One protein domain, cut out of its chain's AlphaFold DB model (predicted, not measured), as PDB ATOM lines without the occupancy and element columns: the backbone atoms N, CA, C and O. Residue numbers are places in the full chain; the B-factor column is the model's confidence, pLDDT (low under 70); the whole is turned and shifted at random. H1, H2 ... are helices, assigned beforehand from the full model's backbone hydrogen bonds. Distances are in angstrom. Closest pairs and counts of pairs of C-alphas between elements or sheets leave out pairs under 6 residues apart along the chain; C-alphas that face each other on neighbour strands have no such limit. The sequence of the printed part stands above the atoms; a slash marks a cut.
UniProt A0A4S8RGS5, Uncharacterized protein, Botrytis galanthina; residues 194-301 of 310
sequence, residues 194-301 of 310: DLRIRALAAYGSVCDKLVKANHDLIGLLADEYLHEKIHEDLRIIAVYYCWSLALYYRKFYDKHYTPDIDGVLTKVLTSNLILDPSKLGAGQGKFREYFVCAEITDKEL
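What this domain is: This is residues 194 to 301 of the 310 residues of an uncharacterized protein of Botrytis galanthina (UniProt A0A4S8RGS5). What shape do these atoms make? One long helix, H1, runs along the longest axis, and three shorter helices, H4, H3 and H2, make an arc beside the part of it toward residue 221, with H4 packed on H1, H3 on H4 and H2 on H3. A long stretch with no named element, residues 270 to 301, loops out from H4 and returns toward the other end of H1. What is it built of? The printed part has 108 residues with four named helices, in the order H1, H2, H3, H4 along the chain, and no named strand; the class is all helix. How large is its outline? It is compact but elongated, with a radius of gyration of the C-alphas of 15.0 A and spans of 48 by 26 by 24 A.

Where its parts are: Where is the longest helix? H1 holds residues 194 to 221 and is 40.6 A long, from C-alpha 194 at (32.743, -46.460, 9.911) to C-alpha 221 at (37.682, -38.436, -29.549). Where are the shorter ones? H2 holds residues 228 to 241 and is 19.8 A long. H3 holds residues 245 to 253 and measures 12.3 A. H4, residues 259 to 269, measures 14.6 A and ends with C-alpha 269 at (28.725, -49.824, -17.492).

How they stand to each other: What touches H1? H4 touches it at a shallow tilt of 14 degrees, opposite ways; the closest C-alphas, those of Ala 213 and Val 264, are 5.6 A apart. What comes next, going outward from H4? H3 and H4 form a helical hairpin at a shallow tilt of 26 degrees, their closest C-alphas, of Tyr 253 and Asp 262, 5.9 A apart. H2 and H3 form another at 31 degrees, their closest C-alphas, of Tyr 241 and Tyr 248, 5.1 A apart. Helix packing is mostly aligned, the three touching pairs being at shallow tilts. Which helices stay apart? H1 and H3 are apart, as are H2 and H4; H1 and H2 are apart too, but only just, with closest C-alphas 8.4 A from each other. How do the helix backbones look? Every O i to N i+4 pair is within hydrogen-bond range in H1, H2 and H3, and 5 of 7 are in H4.

The domain as a whole: How far does the domain reach? The two C-alphas farthest apart, those of Asp 194 and Tyr 225, are 48.8 A apart, while the C-alphas of Asp 194 and Leu 301 are 11.9 A apart. Is it continuous? The printed part has no cut; the links from H2 to H3 and from H3 to H4 are tight, and that from H1 to H2 is short. Where is confidence low? The mean pLDDT of the printed part is 92.3, and residues 224 to 226 are under 70.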
ATOM      1  N   ASP A 194      31.997 -45.324  10.472       92.38
ATOM      2  CA  ASP A 194      32.743 -46.460   9.911       92.38
ATOM      3  C   ASP A 194      32.157 -46.898   8.560       92.38
ATOM      4  O   ASP A 194      32.866 -46.902   7.546       92.38
ATOM      5  N   LEU A 195      30.844 -47.159   8.496       93.44
ATOM      6  CA  LEU A 195      30.201 -47.530   7.234       93.44
ATOM      7  C   LEU A 195      30.265 -46.402   6.204       93.44
ATOM      8  O   LEU A 195      30.438 -46.682   5.015       93.44
ATOM      9  N   ARG A 196      30.180 -45.132   6.621       94.19
ATOM     10  CA  ARG A 196      30.353 -43.996   5.700       94.19
ATOM     11  C   ARG A 196      31.747 -43.952   5.092       94.19
ATOM     12  O   ARG A 196      31.854 -43.732   3.889       94.19
ATOM     13  N   ILE A 197      32.803 -44.147   5.882       93.75
ATOM     14  CA  ILE A 197      34.185 -44.157   5.377       93.75
ATOM     15  C   ILE A 197      34.356 -45.271   4.338       93.75
ATOM     16  O   ILE A 197      34.910 -45.035   3.264       93.75
ATOM     17  N   ARG A 198      33.816 -46.461   4.612       94.44
ATOM     18  CA  ARG A 198      33.867 -47.603   3.685       94.44
ATOM     19  C   ARG A 198      33.059 -47.354   2.413       94.44
ATOM     20  O   ARG A 198      33.550 -47.608   1.316       94.44
ATOM     21  N   ALA A 199      31.858 -46.794   2.542       95.25
ATOM     22  CA  ALA A 199      31.029 -46.412   1.402       95.25
ATOM     23  C   ALA A 199      31.691 -45.329   0.538       95.25
ATOM     24  O   ALA A 199      31.636 -45.405  -0.688       95.25
ATOM     25  N   LEU A 200      32.373 -44.359   1.155       94.38
ATOM     26  CA  LEU A 200      33.170 -43.349   0.457       94.38
ATOM     27  C   LEU A 200      34.352 -43.964  -0.291       94.38
ATOM     28  O   LEU A 200      34.604 -43.572  -1.428       94.38
ATOM     29  N   ALA A 201      35.056 -44.926   0.309       94.31
ATOM     30  CA  ALA A 201      36.135 -45.648  -0.360       94.31
ATOM     31  C   ALA A 201      35.610 -46.422  -1.584       94.31
ATOM     32  O   ALA A 201      36.141 -46.275  -2.688       94.31
ATOM     33  N   ALA A 202      34.499 -47.150  -1.427       95.94
ATOM     34  CA  ALA A 202      33.841 -47.851  -2.525       95.94
ATOM     35  C   ALA A 202      33.347 -46.882  -3.618       95.94
ATOM     36  O   ALA A 202      33.551 -47.133  -4.807       95.94
ATOM     37  N   TYR A 203      32.771 -45.733  -3.253       96.38
ATOM     38  CA  TYR A 203      32.402 -44.676  -4.202       96.38
ATOM     39  C   TYR A 203      33.623 -44.064  -4.902       96.38
ATOM     40  O   TYR A 203      33.570 -43.756  -6.096       96.38
ATOM     41  N   GLY A 204      34.750 -43.945  -4.198       95.12
ATOM     42  CA  GLY A 204      36.038 -43.551  -4.760       95.12
ATOM     43  C   GLY A 204      36.482 -44.476  -5.895       95.12
ATOM     44  O   GLY A 204      36.929 -43.984  -6.929       95.12
ATOM     45  N   SER A 205      36.266 -45.791  -5.762       94.50
ATOM     46  CA  SER A 205      36.555 -46.759  -6.835       94.50
ATOM     47  C   SER A 205      35.713 -46.511  -8.096       94.50
ATOM     48  O   SER A 205      36.222 -46.582  -9.216       94.50
ATOM     49  N   VAL A 206      34.439 -46.133  -7.933       96.31
ATOM     50  CA  VAL A 206      33.559 -45.754  -9.050       96.31
ATOM     51  C   VAL A 206      34.065 -44.468  -9.704       96.31
ATOM     52  O   VAL A 206      34.164 -44.394 -10.928       96.31
ATOM     53  N   CYS A 207      34.430 -43.466  -8.898       96.00
ATOM     54  CA  CYS A 207      34.989 -42.208  -9.391       96.00
ATOM     55  C   CYS A 207      36.274 -42.427 -10.198       96.00
ATOM     56  O   CYS A 207      36.406 -41.863 -11.282       96.00
ATOM     57  N   ASP A 208      37.193 -43.262  -9.713       96.06
ATOM     58  CA  ASP A 208      38.441 -43.591 -10.409       96.06
ATOM     59  C   ASP A 208      38.173 -44.222 -11.785       96.06
ATOM     60  O   ASP A 208      38.731 -43.781 -12.793       96.06
ATOM     61  N   LYS A 209      37.235 -45.179 -11.864       96.12
ATOM     62  CA  LYS A 209      36.818 -45.773 -13.145       96.12
ATOM     63  C   LYS A 209      36.228 -44.740 -14.102       96.12
ATOM     64  O   LYS A 209      36.550 -44.765 -15.288       96.12
ATOM     65  N   LEU A 210      35.396 -43.823 -13.607       96.19
ATOM     66  CA  LEU A 210      34.799 -42.758 -14.420       96.19
ATOM     67  C   LEU A 210      35.840 -41.758 -14.925       96.19
ATOM     68  O   LEU A 210      35.780 -41.343 -16.081       96.19
ATOM     69  N   VAL A 211      36.805 -41.376 -14.087       97.00
ATOM     70  CA  VAL A 211      37.890 -40.467 -14.482       97.00
ATOM     71  C   VAL A 211      38.757 -41.110 -15.561       97.00
ATOM     72  O   VAL A 211      38.999 -40.477 -16.586       97.00
ATOM     73  N   LYS A 212      39.155 -42.375 -15.378       97.00
ATOM     74  CA  LYS A 212      39.912 -43.134 -16.385       97.00
ATOM     75  C   LYS A 212      39.133 -43.269 -17.689       97.00
ATOM     76  O   LYS A 212      39.665 -42.953 -18.745       97.00
ATOM     77  N   ALA A 213      37.853 -43.639 -17.615       96.44
ATOM     78  CA  ALA A 213      37.013 -43.753 -18.801       96.44
ATOM     79  C   ALA A 213      36.875 -42.417 -19.542       96.44
ATOM     80  O   ALA A 213      36.997 -42.383 -20.759       96.44
ATOM     81  N   ASN A 214      36.674 -41.303 -18.833       95.06
ATOM     82  CA  ASN A 214      36.648 -39.979 -19.461       95.06
ATOM     83  C   ASN A 214      37.974 -39.615 -20.124       95.06
ATOM     84  O   ASN A 214      37.963 -39.097 -21.235       95.06
ATOM     85  N   HIS A 215      39.097 -39.865 -19.451       96.00
ATOM     86  CA  HIS A 215      40.417 -39.580 -20.000       96.00
ATOM     87  C   HIS A 215      40.657 -40.357 -21.301       96.00
ATOM     88  O   HIS A 215      40.990 -39.752 -22.321       96.00
ATOM     89  N   ASP A 216      40.399 -41.666 -21.278       94.94
ATOM     90  CA  ASP A 216      40.551 -42.545 -22.438       94.94
ATOM     91  C   ASP A 216      39.607 -42.126 -23.580       94.94
ATOM     92  O   ASP A 216      40.033 -42.013 -24.728       94.94
ATOM     93  N   LEU A 217      38.336 -41.819 -23.277       92.62
ATOM     94  CA  LEU A 217      37.364 -41.350 -24.273       92.62
ATOM     95  C   LEU A 217      37.782 -40.031 -24.917       92.62
ATOM     96  O   LEU A 217      37.649 -39.888 -26.126       92.62
ATOM     97  N   ILE A 218      38.268 -39.065 -24.135       91.69
ATOM     98  CA  ILE A 218      38.742 -37.785 -24.675       91.69
ATOM     99  C   ILE A 218      39.920 -38.021 -25.619       91.69
ATOM    100  O   ILE A 218      39.950 -37.427 -26.691       91.69
ATOM    101  N   GLY A 219      40.854 -38.905 -25.254       91.12
ATOM    102  CA  GLY A 219      41.969 -39.282 -26.123       91.12
ATOM    103  C   GLY A 219      41.497 -39.879 -27.450       91.12
ATOM    104  O   GLY A 219      41.955 -39.453 -28.504       91.12
ATOM    105  N   LEU A 220      40.533 -40.803 -27.401       90.31
ATOM    106  CA  LEU A 220      39.949 -41.413 -28.600       90.31
ATOM    107  C   LEU A 220      39.179 -40.400 -29.458       90.31
ATOM    108  O   LEU A 220      39.237 -40.467 -30.676       90.31
ATOM    109  N   LEU A 221      38.462 -39.459 -28.842       87.12
ATOM    110  CA  LEU A 221      37.682 -38.436 -29.549       87.12
ATOM    111  C   LEU A 221      38.533 -37.286 -30.098       87.12
ATOM    112  O   LEU A 221      38.051 -36.532 -30.937       87.12
ATOM    113  N   ALA A 222      39.759 -37.116 -29.602       85.12
ATOM    114  CA  ALA A 222      40.698 -36.112 -30.089       85.12
ATOM    115  C   ALA A 222      41.446 -36.555 -31.360       85.12
ATOM    116  O   ALA A 222      42.126 -35.732 -31.971       85.12
ATOM    117  N   ASP A 223      41.342 -37.828 -31.749       79.12
ATOM    118  CA  ASP A 223      41.891 -38.325 -33.008       79.12
ATOM    119  C   ASP A 223      41.096 -37.742 -34.192       79.12
ATOM    120  O   ASP A 223      39.877 -37.913 -34.283       79.12
ATOM    121  N   GLU A 224      41.789 -37.050 -35.106       58.59
ATOM    122  CA  GLU A 224      41.207 -36.295 -36.231       58.59
ATOM    123  C   GLU A 224      40.353 -37.156 -37.183       58.59
ATOM    124  O   GLU A 224      39.590 -36.623 -37.991       58.59
ATOM    125  N   TYR A 225      40.445 -38.487 -37.093       63.59
ATOM    126  CA  TYR A 225      39.660 -39.419 -37.903       63.59
ATOM    127  C   TYR A 225      38.248 -39.711 -37.366       63.59
ATOM    128  O   TYR A 225      37.444 -40.311 -38.092       63.59
ATOM    129  N   LEU A 226      37.898 -39.305 -36.137       63.56
ATOM    130  CA  LEU A 226      36.539 -39.510 -35.626       63.56
ATOM    131  C   LEU A 226      35.544 -38.494 -36.220       63.56
ATOM    132  O   LEU A 226      35.687 -37.282 -36.125       63.56
ATOM    133  N   HIS A 227      34.508 -39.032 -36.872       73.12
ATOM    134  CA  HIS A 227      33.510 -38.308 -37.669       73.12
ATOM    135  C   HIS A 227      32.774 -37.183 -36.909       73.12
ATOM    136  O   HIS A 227      32.317 -37.399 -35.787       73.12
ATOM    137  N   GLU A 228      32.472 -36.061 -37.591       78.62
ATOM    138  CA  GLU A 228      31.563 -34.981 -37.127       78.62
ATOM    139  C   GLU A 228      30.259 -35.515 -36.507       78.62
ATOM    140  O   GLU A 228      29.727 -34.964 -35.542       78.62
ATOM    141  N   LYS A 229      29.763 -36.641 -37.033       83.88
ATOM    142  CA  LYS A 229      28.573 -37.335 -36.536       83.88
ATOM    143  C   LYS A 229      28.680 -37.740 -35.060       83.88
ATOM    144  O   LYS A 229      27.686 -37.645 -34.349       83.88
ATOM    145  N   ILE A 230      29.854 -38.180 -34.597       88.94
ATOM    146  CA  ILE A 230      30.070 -38.595 -33.201       88.94
ATOM    147  C   ILE A 230      29.959 -37.379 -32.283       88.94
ATOM    148  O   ILE A 230      29.288 -37.456 -31.256       88.94
ATOM    149  N   HIS A 231      30.544 -36.244 -32.675       86.19
ATOM    150  CA  HIS A 231      30.447 -34.997 -31.915       86.19
ATOM    151  C   HIS A 231      29.009 -34.476 -31.827       86.19
ATOM    152  O   HIS A 231      28.571 -34.082 -30.745       86.19
ATOM    153  N   GLU A 232      28.257 -34.507 -32.930       89.00
ATOM    154  CA  GLU A 232      26.857 -34.072 -32.926       89.00
ATOM    155  C   GLU A 232      25.981 -34.989 -32.060       89.00
ATOM    156  O   GLU A 232      25.224 -34.509 -31.212       89.00
ATOM    157  N   ASP A 233      26.122 -36.310 -32.201       91.88
ATOM    158  CA  ASP A 233      25.393 -37.266 -31.364       91.88
ATOM    159  C   ASP A 233      25.786 -37.134 -29.879       91.88
ATOM    160  O   ASP A 233      24.914 -37.192 -29.014       91.88
ATOM    161  N   LEU A 234      27.067 -36.911 -29.560       90.25
ATOM    162  CA  LEU A 234      27.527 -36.641 -28.192       90.25
ATOM    163  C   LEU A 234      26.894 -35.378 -27.619       90.25
ATOM    164  O   LEU A 234      26.449 -35.388 -26.472       90.25
ATOM    165  N   ARG A 235      26.808 -34.305 -28.413       90.19
ATOM    166  CA  ARG A 235      26.130 -33.066 -28.019       90.19
ATOM    167  C   ARG A 235      24.664 -33.332 -27.691       90.19
ATOM    168  O   ARG A 235      24.188 -32.904 -26.642       90.19
ATOM    169  N   ILE A 236      23.964 -34.073 -28.549       93.94
ATOM    170  CA  ILE A 236      22.570 -34.476 -28.330       93.94
ATOM    171  C   ILE A 236      22.457 -35.299 -27.039       93.94
ATOM    172  O   ILE A 236      21.651 -34.974 -26.169       93.94
ATOM    173  N   ILE A 237      23.287 -36.330 -26.869       94.69
ATOM    174  CA  ILE A 237      23.266 -37.192 -25.681       94.69
ATOM    175  C   ILE A 237      23.529 -36.373 -24.411       94.69
ATOM    176  O   ILE A 237      22.802 -36.521 -23.429       94.69
ATOM    177  N   ALA A 238      24.510 -35.474 -24.428       92.06
ATOM    178  CA  ALA A 238      24.798 -34.589 -23.308       92.06
ATOM    179  C   ALA A 238      23.585 -33.718 -22.955       92.06
ATOM    180  O   ALA A 238      23.206 -33.654 -21.792       92.06
ATOM    181  N   VAL A 239      22.924 -33.102 -23.939       94.12
ATOM    182  CA  VAL A 239      21.753 -32.243 -23.693       94.12
ATOM    183  C   VAL A 239      20.588 -33.020 -23.071       94.12
ATOM    184  O   VAL A 239      19.965 -32.529 -22.133       94.12
ATOM    185  N   TYR A 240      20.297 -34.228 -23.557       94.31
ATOM    186  CA  TYR A 240      19.129 -34.993 -23.101       94.31
ATOM    187  C   TYR A 240      19.376 -35.837 -21.842       94.31
ATOM    188  O   TYR A 240      18.422 -36.170 -21.134       94.31
ATOM    189  N   TYR A 241      20.632 -36.187 -21.547       93.19
ATOM    190  CA  TYR A 241      20.976 -37.139 -20.486       93.19
ATOM    191  C   TYR A 241      22.009 -36.611 -19.475       93.19
ATOM    192  O   TYR A 241      22.480 -37.382 -18.644       93.19
ATOM    193  N   CYS A 242      22.340 -35.311 -19.467       86.12
ATOM    194  CA  CYS A 242      23.291 -34.716 -18.505       86.12
ATOM    195  C   CYS A 242      22.897 -34.873 -17.030       86.12
ATOM    196  O   CYS A 242      23.757 -34.801 -16.154       86.12
ATOM    197  N   TRP A 243      21.614 -35.086 -16.744       88.75
ATOM    198  CA  TRP A 243      21.105 -35.259 -15.385       88.75
ATOM    199  C   TRP A 243      21.469 -36.622 -14.777       88.75
ATOM    200  O   TRP A 243      21.470 -36.756 -13.556       88.75
ATOM    201  N   SER A 244      21.832 -37.618 -15.598       92.31
ATOM    202  CA  SER A 244      22.334 -38.910 -15.132       92.31
ATOM    203  C   SER A 244      23.550 -39.345 -15.936       92.31
ATOM    204  O   SER A 244      23.464 -39.713 -17.108       92.31
ATOM    205  N   LEU A 245      24.695 -39.386 -15.260       93.25
ATOM    206  CA  LEU A 245      25.936 -39.832 -15.873       93.25
ATOM    207  C   LEU A 245      25.820 -41.291 -16.352       93.25
ATOM    208  O   LEU A 245      26.246 -41.608 -17.454       93.25
ATOM    209  N   ALA A 246      25.158 -42.169 -15.599       95.75
ATOM    210  CA  ALA A 246      24.936 -43.552 -16.021       95.75
ATOM    211  C   ALA A 246      24.147 -43.647 -17.346       95.75
ATOM    212  O   ALA A 246      24.548 -44.396 -18.240       95.75
ATOM    213  N   LEU A 247      23.082 -42.850 -17.519       95.94
ATOM    214  CA  LEU A 247      22.354 -42.774 -18.794       95.94
ATOM    215  C   LEU A 247      23.194 -42.164 -19.911       95.94
ATOM    216  O   LEU A 247      23.153 -42.678 -21.026       95.94
ATOM    217  N   TYR A 248      23.954 -41.105 -19.630       95.50
ATOM    218  CA  TYR A 248      24.853 -40.490 -20.604       95.50
ATOM    219  C   TYR A 248      25.826 -41.524 -21.191       95.50
ATOM    220  O   TYR A 248      25.860 -41.721 -22.407       95.50
ATOM    221  N   TYR A 249      26.543 -42.259 -20.334       96.38
ATOM    222  CA  TYR A 249      27.479 -43.300 -20.768       96.38
ATOM    223  C   TYR A 249      26.767 -44.439 -21.499       96.38
ATOM    224  O   TYR A 249      27.258 -44.908 -22.523       96.38
ATOM    225  N   ARG A 250      25.594 -44.869 -21.014       97.31
ATOM    226  CA  ARG A 250      24.824 -45.937 -21.663       97.31
ATOM    227  C   ARG A 250      24.373 -45.536 -23.063       97.31
ATOM    228  O   ARG A 250      24.547 -46.303 -23.997       97.31
ATOM    229  N   LYS A 251      23.833 -44.328 -23.224       96.75
ATOM    230  CA  LYS A 251      23.381 -43.823 -24.526       96.75
ATOM    231  C   LYS A 251      24.528 -43.619 -25.496       96.75
ATOM    232  O   LYS A 251      24.324 -43.784 -26.694       96.75
ATOM    233  N   PHE A 252      25.710 -43.290 -24.984       94.88
ATOM    234  CA  PHE A 252      26.911 -43.245 -25.799       94.88
ATOM    235  C   PHE A 252      27.338 -44.651 -26.251       94.88
ATOM    236  O   PHE A 252      27.617 -44.849 -27.428       94.88
ATOM    237  N   TYR A 253      27.286 -45.636 -25.354       96.50
ATOM    238  CA  TYR A 253      27.615 -47.034 -25.645       96.50
ATOM    239  C   TYR A 253      26.663 -47.681 -26.655       96.50
ATOM    240  O   TYR A 253      27.112 -48.332 -27.590       96.50
ATOM    241  N   ASP A 254      25.354 -47.439 -26.532       96.25
ATOM    242  CA  ASP A 254      24.328 -48.016 -27.418       96.25
ATOM    243  C   ASP A 254      24.503 -47.611 -28.901       96.25
ATOM    244  O   ASP A 254      23.853 -48.168 -29.789       96.25
ATOM    245  N   LYS A 255      25.352 -46.614 -29.191       95.06
ATOM    246  CA  LYS A 255      25.670 -46.164 -30.552       95.06
ATOM    247  C   LYS A 255      26.724 -47.024 -31.250       95.06
ATOM    248  O   LYS A 255      26.782 -46.960 -32.477       95.06
ATOM    249  N   HIS A 256      27.518 -47.799 -30.506       94.12
ATOM    250  CA  HIS A 256      28.534 -48.718 -31.032       94.12
ATOM    251  C   HIS A 256      29.452 -48.090 -32.093       94.12
ATOM    252  O   HIS A 256      29.556 -48.580 -33.218       94.12
ATOM    253  N   TYR A 257      30.089 -46.960 -31.764       91.81
ATOM    254  CA  TYR A 257      30.913 -46.229 -32.733       91.81
ATOM    255  C   TYR A 257      32.174 -46.991 -33.133       91.81
ATOM    256  O   TYR A 257      32.449 -47.133 -34.323       91.81
ATOM    257  N   THR A 258      32.945 -47.457 -32.147       92.06
ATOM    258  CA  THR A 258      34.167 -48.240 -32.359       92.06
ATOM    259  C   THR A 258      34.363 -49.244 -31.220       92.06
ATOM    260  O   THR A 258      33.925 -48.985 -30.095       92.06
ATOM    261  N   PRO A 259      35.070 -50.365 -31.464       94.44
ATOM    262  CA  PRO A 259      35.400 -51.325 -30.413       94.44
ATOM    263  C   PRO A 259      36.191 -50.717 -29.247       94.44
ATOM    264  O   PRO A 259      35.989 -51.115 -28.102       94.44
ATOM    265  N   ASP A 260      37.061 -49.739 -29.518       93.94
ATOM    266  CA  ASP A 260      37.863 -49.078 -28.482       93.94
ATOM    267  C   ASP A 260      36.990 -48.226 -27.552       93.94
ATOM    268  O   ASP A 260      37.111 -48.323 -26.328       93.94
ATOM    269  N   ILE A 261      36.046 -47.457 -28.113       94.12
ATOM    270  CA  ILE A 261      35.062 -46.693 -27.331       94.12
ATOM    271  C   ILE A 261      34.197 -47.646 -26.502       94.12
ATOM    272  O   ILE A 261      34.036 -47.446 -25.296       94.12
ATOM    273  N   ASP A 262      33.686 -48.711 -27.119       96.12
ATOM    274  CA  ASP A 262      32.854 -49.700 -26.435       96.12
ATOM    275  C   ASP A 262      33.618 -50.369 -25.285       96.12
ATOM    276  O   ASP A 262      33.065 -50.557 -24.197       96.12
ATOM    277  N   GLY A 263      34.903 -50.676 -25.483       96.81
ATOM    278  CA  GLY A 263      35.784 -51.232 -24.460       96.81
ATOM    279  C   GLY A 263      35.967 -50.299 -23.261       96.81
ATOM    280  O   GLY A 263      35.907 -50.750 -22.115       96.81
ATOM    281  N   VAL A 264      36.132 -48.996 -23.497       96.56
ATOM    282  CA  VAL A 264      36.237 -47.994 -22.424       96.56
ATOM    283  C   VAL A 264      34.917 -47.866 -21.657       96.56
ATOM    284  O   VAL A 264      34.905 -47.947 -20.427       96.56
ATOM    285  N   LEU A 265      33.798 -47.723 -22.369       97.25
ATOM    286  CA  LEU A 265      32.470 -47.564 -21.767       97.25
ATOM    287  C   LEU A 265      32.036 -48.815 -20.990       97.25
ATOM    288  O   LEU A 265      31.443 -48.706 -19.915       97.25
ATOM    289  N   THR A 266      32.384 -50.010 -21.471       96.69
ATOM    290  CA  THR A 266      32.053 -51.280 -20.803       96.69
ATOM    291  C   THR A 266      32.597 -51.332 -19.374       96.69
ATOM    292  O   THR A 266      31.891 -51.786 -18.473       96.69
ATOM    293  N   LYS A 267      33.803 -50.804 -19.118       95.38
ATOM    294  CA  LYS A 267      34.428 -50.811 -17.778       95.38
ATOM    295  C   LYS A 267      33.583 -50.110 -16.710       95.38
ATOM    296  O   LYS A 267      33.594 -50.532 -15.555       95.38
ATOM    297  N   VAL A 268      32.856 -49.054 -17.082       96.81
ATOM    298  CA  VAL A 268      31.992 -48.297 -16.158       96.81
ATOM    299  C   VAL A 268      30.541 -48.768 -16.190       96.81
ATOM    300  O   VAL A 268      29.831 -48.612 -15.201       96.81
ATOM    301  N   LEU A 269      30.101 -49.365 -17.300       97.31
ATOM    302  CA  LEU A 269      28.725 -49.824 -17.492       97.31
ATOM    303  C   LEU A 269      28.456 -51.244 -16.977       97.31
ATOM    304  O   LEU A 269      27.289 -51.612 -16.822       97.31
ATOM    305  N   THR A 270      29.504 -52.030 -16.726       94.88
ATOM    306  CA  THR A 270      29.401 -53.406 -16.218       94.88
ATOM    307  C   THR A 270      28.813 -53.437 -14.807       94.88
ATOM    308  O   THR A 270      29.039 -52.531 -14.003       94.88
ATOM    309  N   SER A 271      28.041 -54.483 -14.518       96.00
ATOM    310  CA  SER A 271      27.533 -54.771 -13.180       96.00
ATOM    311  C   SER A 271      28.458 -55.734 -12.453       96.00
ATOM    312  O   SER A 271      28.794 -56.788 -12.991       96.00
ATOM    313  N   ASN A 272      28.825 -55.372 -11.229       96.19
ATOM    314  CA  ASN A 272      29.545 -56.229 -10.291       96.19
ATOM    315  C   ASN A 272      28.616 -56.827  -9.222       96.19
ATOM    316  O   ASN A 272      29.100 -57.376  -8.232       96.19
ATOM    317  N   LEU A 273      27.296 -56.690  -9.393       96.12
ATOM    318  CA  LEU A 273      26.311 -57.278  -8.489       96.12
ATOM    319  C   LEU A 273      26.416 -58.806  -8.511       96.12
ATOM    320  O   LEU A 273      26.657 -59.418  -9.553       96.12
ATOM    321  N   ILE A 274      26.248 -59.401  -7.338       95.00
ATOM    322  CA  ILE A 274      26.389 -60.829  -7.066       95.00
ATOM    323  C   ILE A 274      25.012 -61.492  -7.010       95.00
ATOM    324  O   ILE A 274      24.841 -62.594  -7.529       95.00
ATOM    325  N   LEU A 275      24.041 -60.837  -6.366       95.56
ATOM    326  CA  LEU A 275      22.711 -61.404  -6.130       95.56
ATOM    327  C   LEU A 275      21.723 -61.077  -7.250       95.56
ATOM    328  O   LEU A 275      20.817 -61.868  -7.503       95.56
ATOM    329  N   ASP A 276      21.886 -59.943  -7.935       93.19
ATOM    330  CA  ASP A 276      21.000 -59.548  -9.028       93.19
ATOM    331  C   ASP A 276      21.138 -60.453 -10.279       93.19
ATOM    332  O   ASP A 276      22.177 -60.449 -10.946       93.19
ATOM    333  N   PRO A 277      20.081 -61.187 -10.686       89.56
ATOM    334  CA  PRO A 277      20.156 -62.104 -11.824       89.56
ATOM    335  C   PRO A 277      19.901 -61.426 -13.181       89.56
ATOM    336  O   PRO A 277      19.995 -62.080 -14.222       89.56
ATOM    337  N   SER A 278      19.540 -60.136 -13.210       89.94
ATOM    338  CA  SER A 278      19.004 -59.471 -14.406       89.94
ATOM    339  C   SER A 278      20.059 -59.178 -15.477       89.94
ATOM    340  O   SER A 278      19.710 -58.866 -16.617       89.94
ATOM    341  N   LYS A 279      21.352 -59.271 -15.121       87.50
ATOM    342  CA  LYS A 279      22.508 -58.869 -15.949       87.50
ATOM    343  C   LYS A 279      22.463 -57.404 -16.403       87.50
ATOM    344  O   LYS A 279      23.208 -57.018 -17.303       87.50
ATOM    345  N   LEU A 280      21.596 -56.588 -15.806       94.25
ATOM    346  CA  LEU A 280      21.501 -55.171 -16.120       94.25
ATOM    347  C   LEU A 280      22.715 -54.437 -15.555       94.25
ATOM    348  O   LEU A 280      23.111 -54.647 -14.410       94.25
ATOM    349  N   GLY A 281      23.288 -53.556 -16.369       95.44
ATOM    350  CA  GLY A 281      24.362 -52.657 -15.971       95.44
ATOM    351  C   GLY A 281      23.874 -51.239 -15.697       95.44
ATOM    352  O   GLY A 281      22.679 -50.936 -15.754       95.44
ATOM    353  N   ALA A 282      24.823 -50.333 -15.475       96.75
ATOM    354  CA  ALA A 282      24.524 -48.917 -15.285       96.75
ATOM    355  C   ALA A 282      23.739 -48.350 -16.486       96.75
ATOM    356  O   ALA A 282      23.980 -48.721 -17.642       96.75
ATOM    357  N   GLY A 283      22.771 -47.474 -16.221       95.56
ATOM    358  CA  GLY A 283      21.916 -46.875 -17.248       95.56
ATOM    359  C   GLY A 283      20.776 -47.776 -17.745       95.56
ATOM    360  O   GLY A 283      20.060 -47.387 -18.668       95.56
ATOM    361  N   GLN A 284      20.571 -48.965 -17.162       95.38
ATOM    362  CA  GLN A 284      19.528 -49.916 -17.574       95.38
ATOM    363  C   GLN A 284      18.573 -50.265 -16.425       95.38
ATOM    364  O   GLN A 284      18.975 -50.324 -15.269       95.38
ATOM    365  N   GLY A 285      17.297 -50.517 -16.747       93.62
ATOM    366  CA  GLY A 285      16.257 -50.931 -15.789       93.62
ATOM    367  C   GLY A 285      16.253 -50.132 -14.480       93.62
ATOM    368  O   GLY A 285      16.100 -48.912 -14.507       93.62
ATOM    369  N   LYS A 286      16.435 -50.816 -13.346       91.81
ATOM    370  CA  LYS A 286      16.482 -50.206 -12.004       91.81
ATOM    371  C   LYS A 286      17.800 -49.482 -11.681       91.81
ATOM    372  O   LYS A 286      17.891 -48.786 -10.677       91.81
ATOM    373  N   PHE A 287      18.804 -49.588 -12.552       94.50
ATOM    374  CA  PHE A 287      20.122 -48.949 -12.436       94.50
ATOM    375  C   PHE A 287      20.283 -47.761 -13.388       94.50
ATOM    376  O   PHE A 287      21.398 -47.374 -13.732       94.50
ATOM    377  N   ARG A 288      19.173 -47.177 -13.859       93.69
ATOM    378  CA  ARG A 288      19.195 -46.046 -14.799       93.69
ATOM    379  C   ARG A 288      20.031 -44.880 -14.295       93.69
ATOM    380  O   ARG A 288      20.769 -44.296 -15.074       93.69
ATOM    381  N   GLU A 289      19.937 -44.569 -13.011       93.19
ATOM    382  CA  GLU A 289      20.455 -43.306 -12.486       93.19
ATOM    383  C   GLU A 289      21.843 -43.403 -11.849       93.19
ATOM    384  O   GLU A 289      22.415 -42.377 -11.489       93.19
ATOM    385  N   TYR A 290      22.409 -44.605 -11.725       95.56
ATOM    386  CA  TYR A 290      23.640 -44.818 -10.971       95.56
ATOM    387  C   TYR A 290      24.484 -45.975 -11.513       95.56
ATOM    388  O   TYR A 290      24.048 -46.759 -12.356       95.56
ATOM    389  N   PHE A 291      25.723 -46.061 -11.031       96.81
ATOM    390  CA  PHE A 291      26.683 -47.084 -11.442       96.81
ATOM    391  C   PHE A 291      26.688 -48.270 -10.482       96.81
ATOM    392  O   PHE A 291      26.548 -48.103  -9.279       96.81
ATOM    393  N   VAL A 292      26.903 -49.470 -11.014       96.94
ATOM    394  CA  VAL A 292      26.993 -50.727 -10.244       96.94
ATOM    395  C   VAL A 292      28.327 -51.441 -10.490       96.94
ATOM    396  O   VAL A 292      28.441 -52.653 -10.355       96.94
ATOM    397  N   CYS A 293      29.350 -50.671 -10.861       96.69
ATOM    398  CA  CYS A 293      30.685 -51.150 -11.215       96.69
ATOM    399  C   CYS A 293      31.704 -51.009 -10.072       96.69
ATOM    400  O   CYS A 293      32.904 -51.137 -10.315       96.69
ATOM    401  N   ALA A 294      31.262 -50.717  -8.843       95.75
ATOM    402  CA  ALA A 294      32.151 -50.683  -7.683       95.75
ATOM    403  C   ALA A 294      32.810 -52.059  -7.484       95.75
ATOM    404  O   ALA A 294      32.177 -53.095  -7.703       95.75
ATOM    405  N   GLU A 295      34.085 -52.079  -7.105       91.25
ATOM    406  CA  GLU A 295      34.815 -53.312  -6.791       91.25
ATOM    407  C   GLU A 295      35.074 -53.367  -5.293       91.25
ATOM    408  O   GLU A 295      35.627 -52.430  -4.730       91.25
ATOM    409  N   ILE A 296      34.615 -54.448  -4.661       93.38
ATOM    410  CA  ILE A 296      34.796 -54.695  -3.234       93.38
ATOM    411  C   ILE A 296      35.526 -56.030  -3.110       93.38
ATOM    412  O   ILE A 296      34.970 -57.108  -3.363       93.38
ATOM    413  N   THR A 297      36.798 -55.956  -2.761       90.50
ATOM    414  CA  THR A 297      37.677 -57.102  -2.540       90.50
ATOM    415  C   THR A 297      37.464 -57.688  -1.145       90.50
ATOM    416  O   THR A 297      36.943 -57.031  -0.247       90.50
ATOM    417  N   ASP A 298      37.860 -58.945  -0.942       88.56
ATOM    418  CA  ASP A 298      37.712 -59.602   0.372       88.56
ATOM    419  C   ASP A 298      38.583 -58.947   1.448       88.56
ATOM    420  O   ASP A 298      38.207 -58.877   2.609       88.56
ATOM    421  N   LYS A 299      39.708 -58.352   1.038       87.62
ATOM    422  CA  LYS A 299      40.615 -57.609   1.923       87.62
ATOM    423  C   LYS A 299      40.007 -56.318   2.476       87.62
ATOM    424  O   LYS A 299      40.566 -55.738   3.399       87.62
ATOM    425  N   GLU A 300      38.916 -55.842   1.884       87.00
ATOM    426  CA  GLU A 300      38.205 -54.631   2.305       87.00
ATOM    427  C   GLU A 300      37.018 -54.947   3.227       87.00
ATOM    428  O   GLU A 300      36.324 -54.027   3.678       87.00
ATOM    429  N   LEU A 301      36.773 -56.233   3.518       92.56
ATOM    430  CA  LEU A 301      35.740 -56.630   4.464       92.56
ATOM    431  C   LEU A 301      36.081 -56.111   5.880       92.56
ATOM    432  O   LEU A 301      37.248 -56.078   6.268       92.56
TER     433      LEU A 301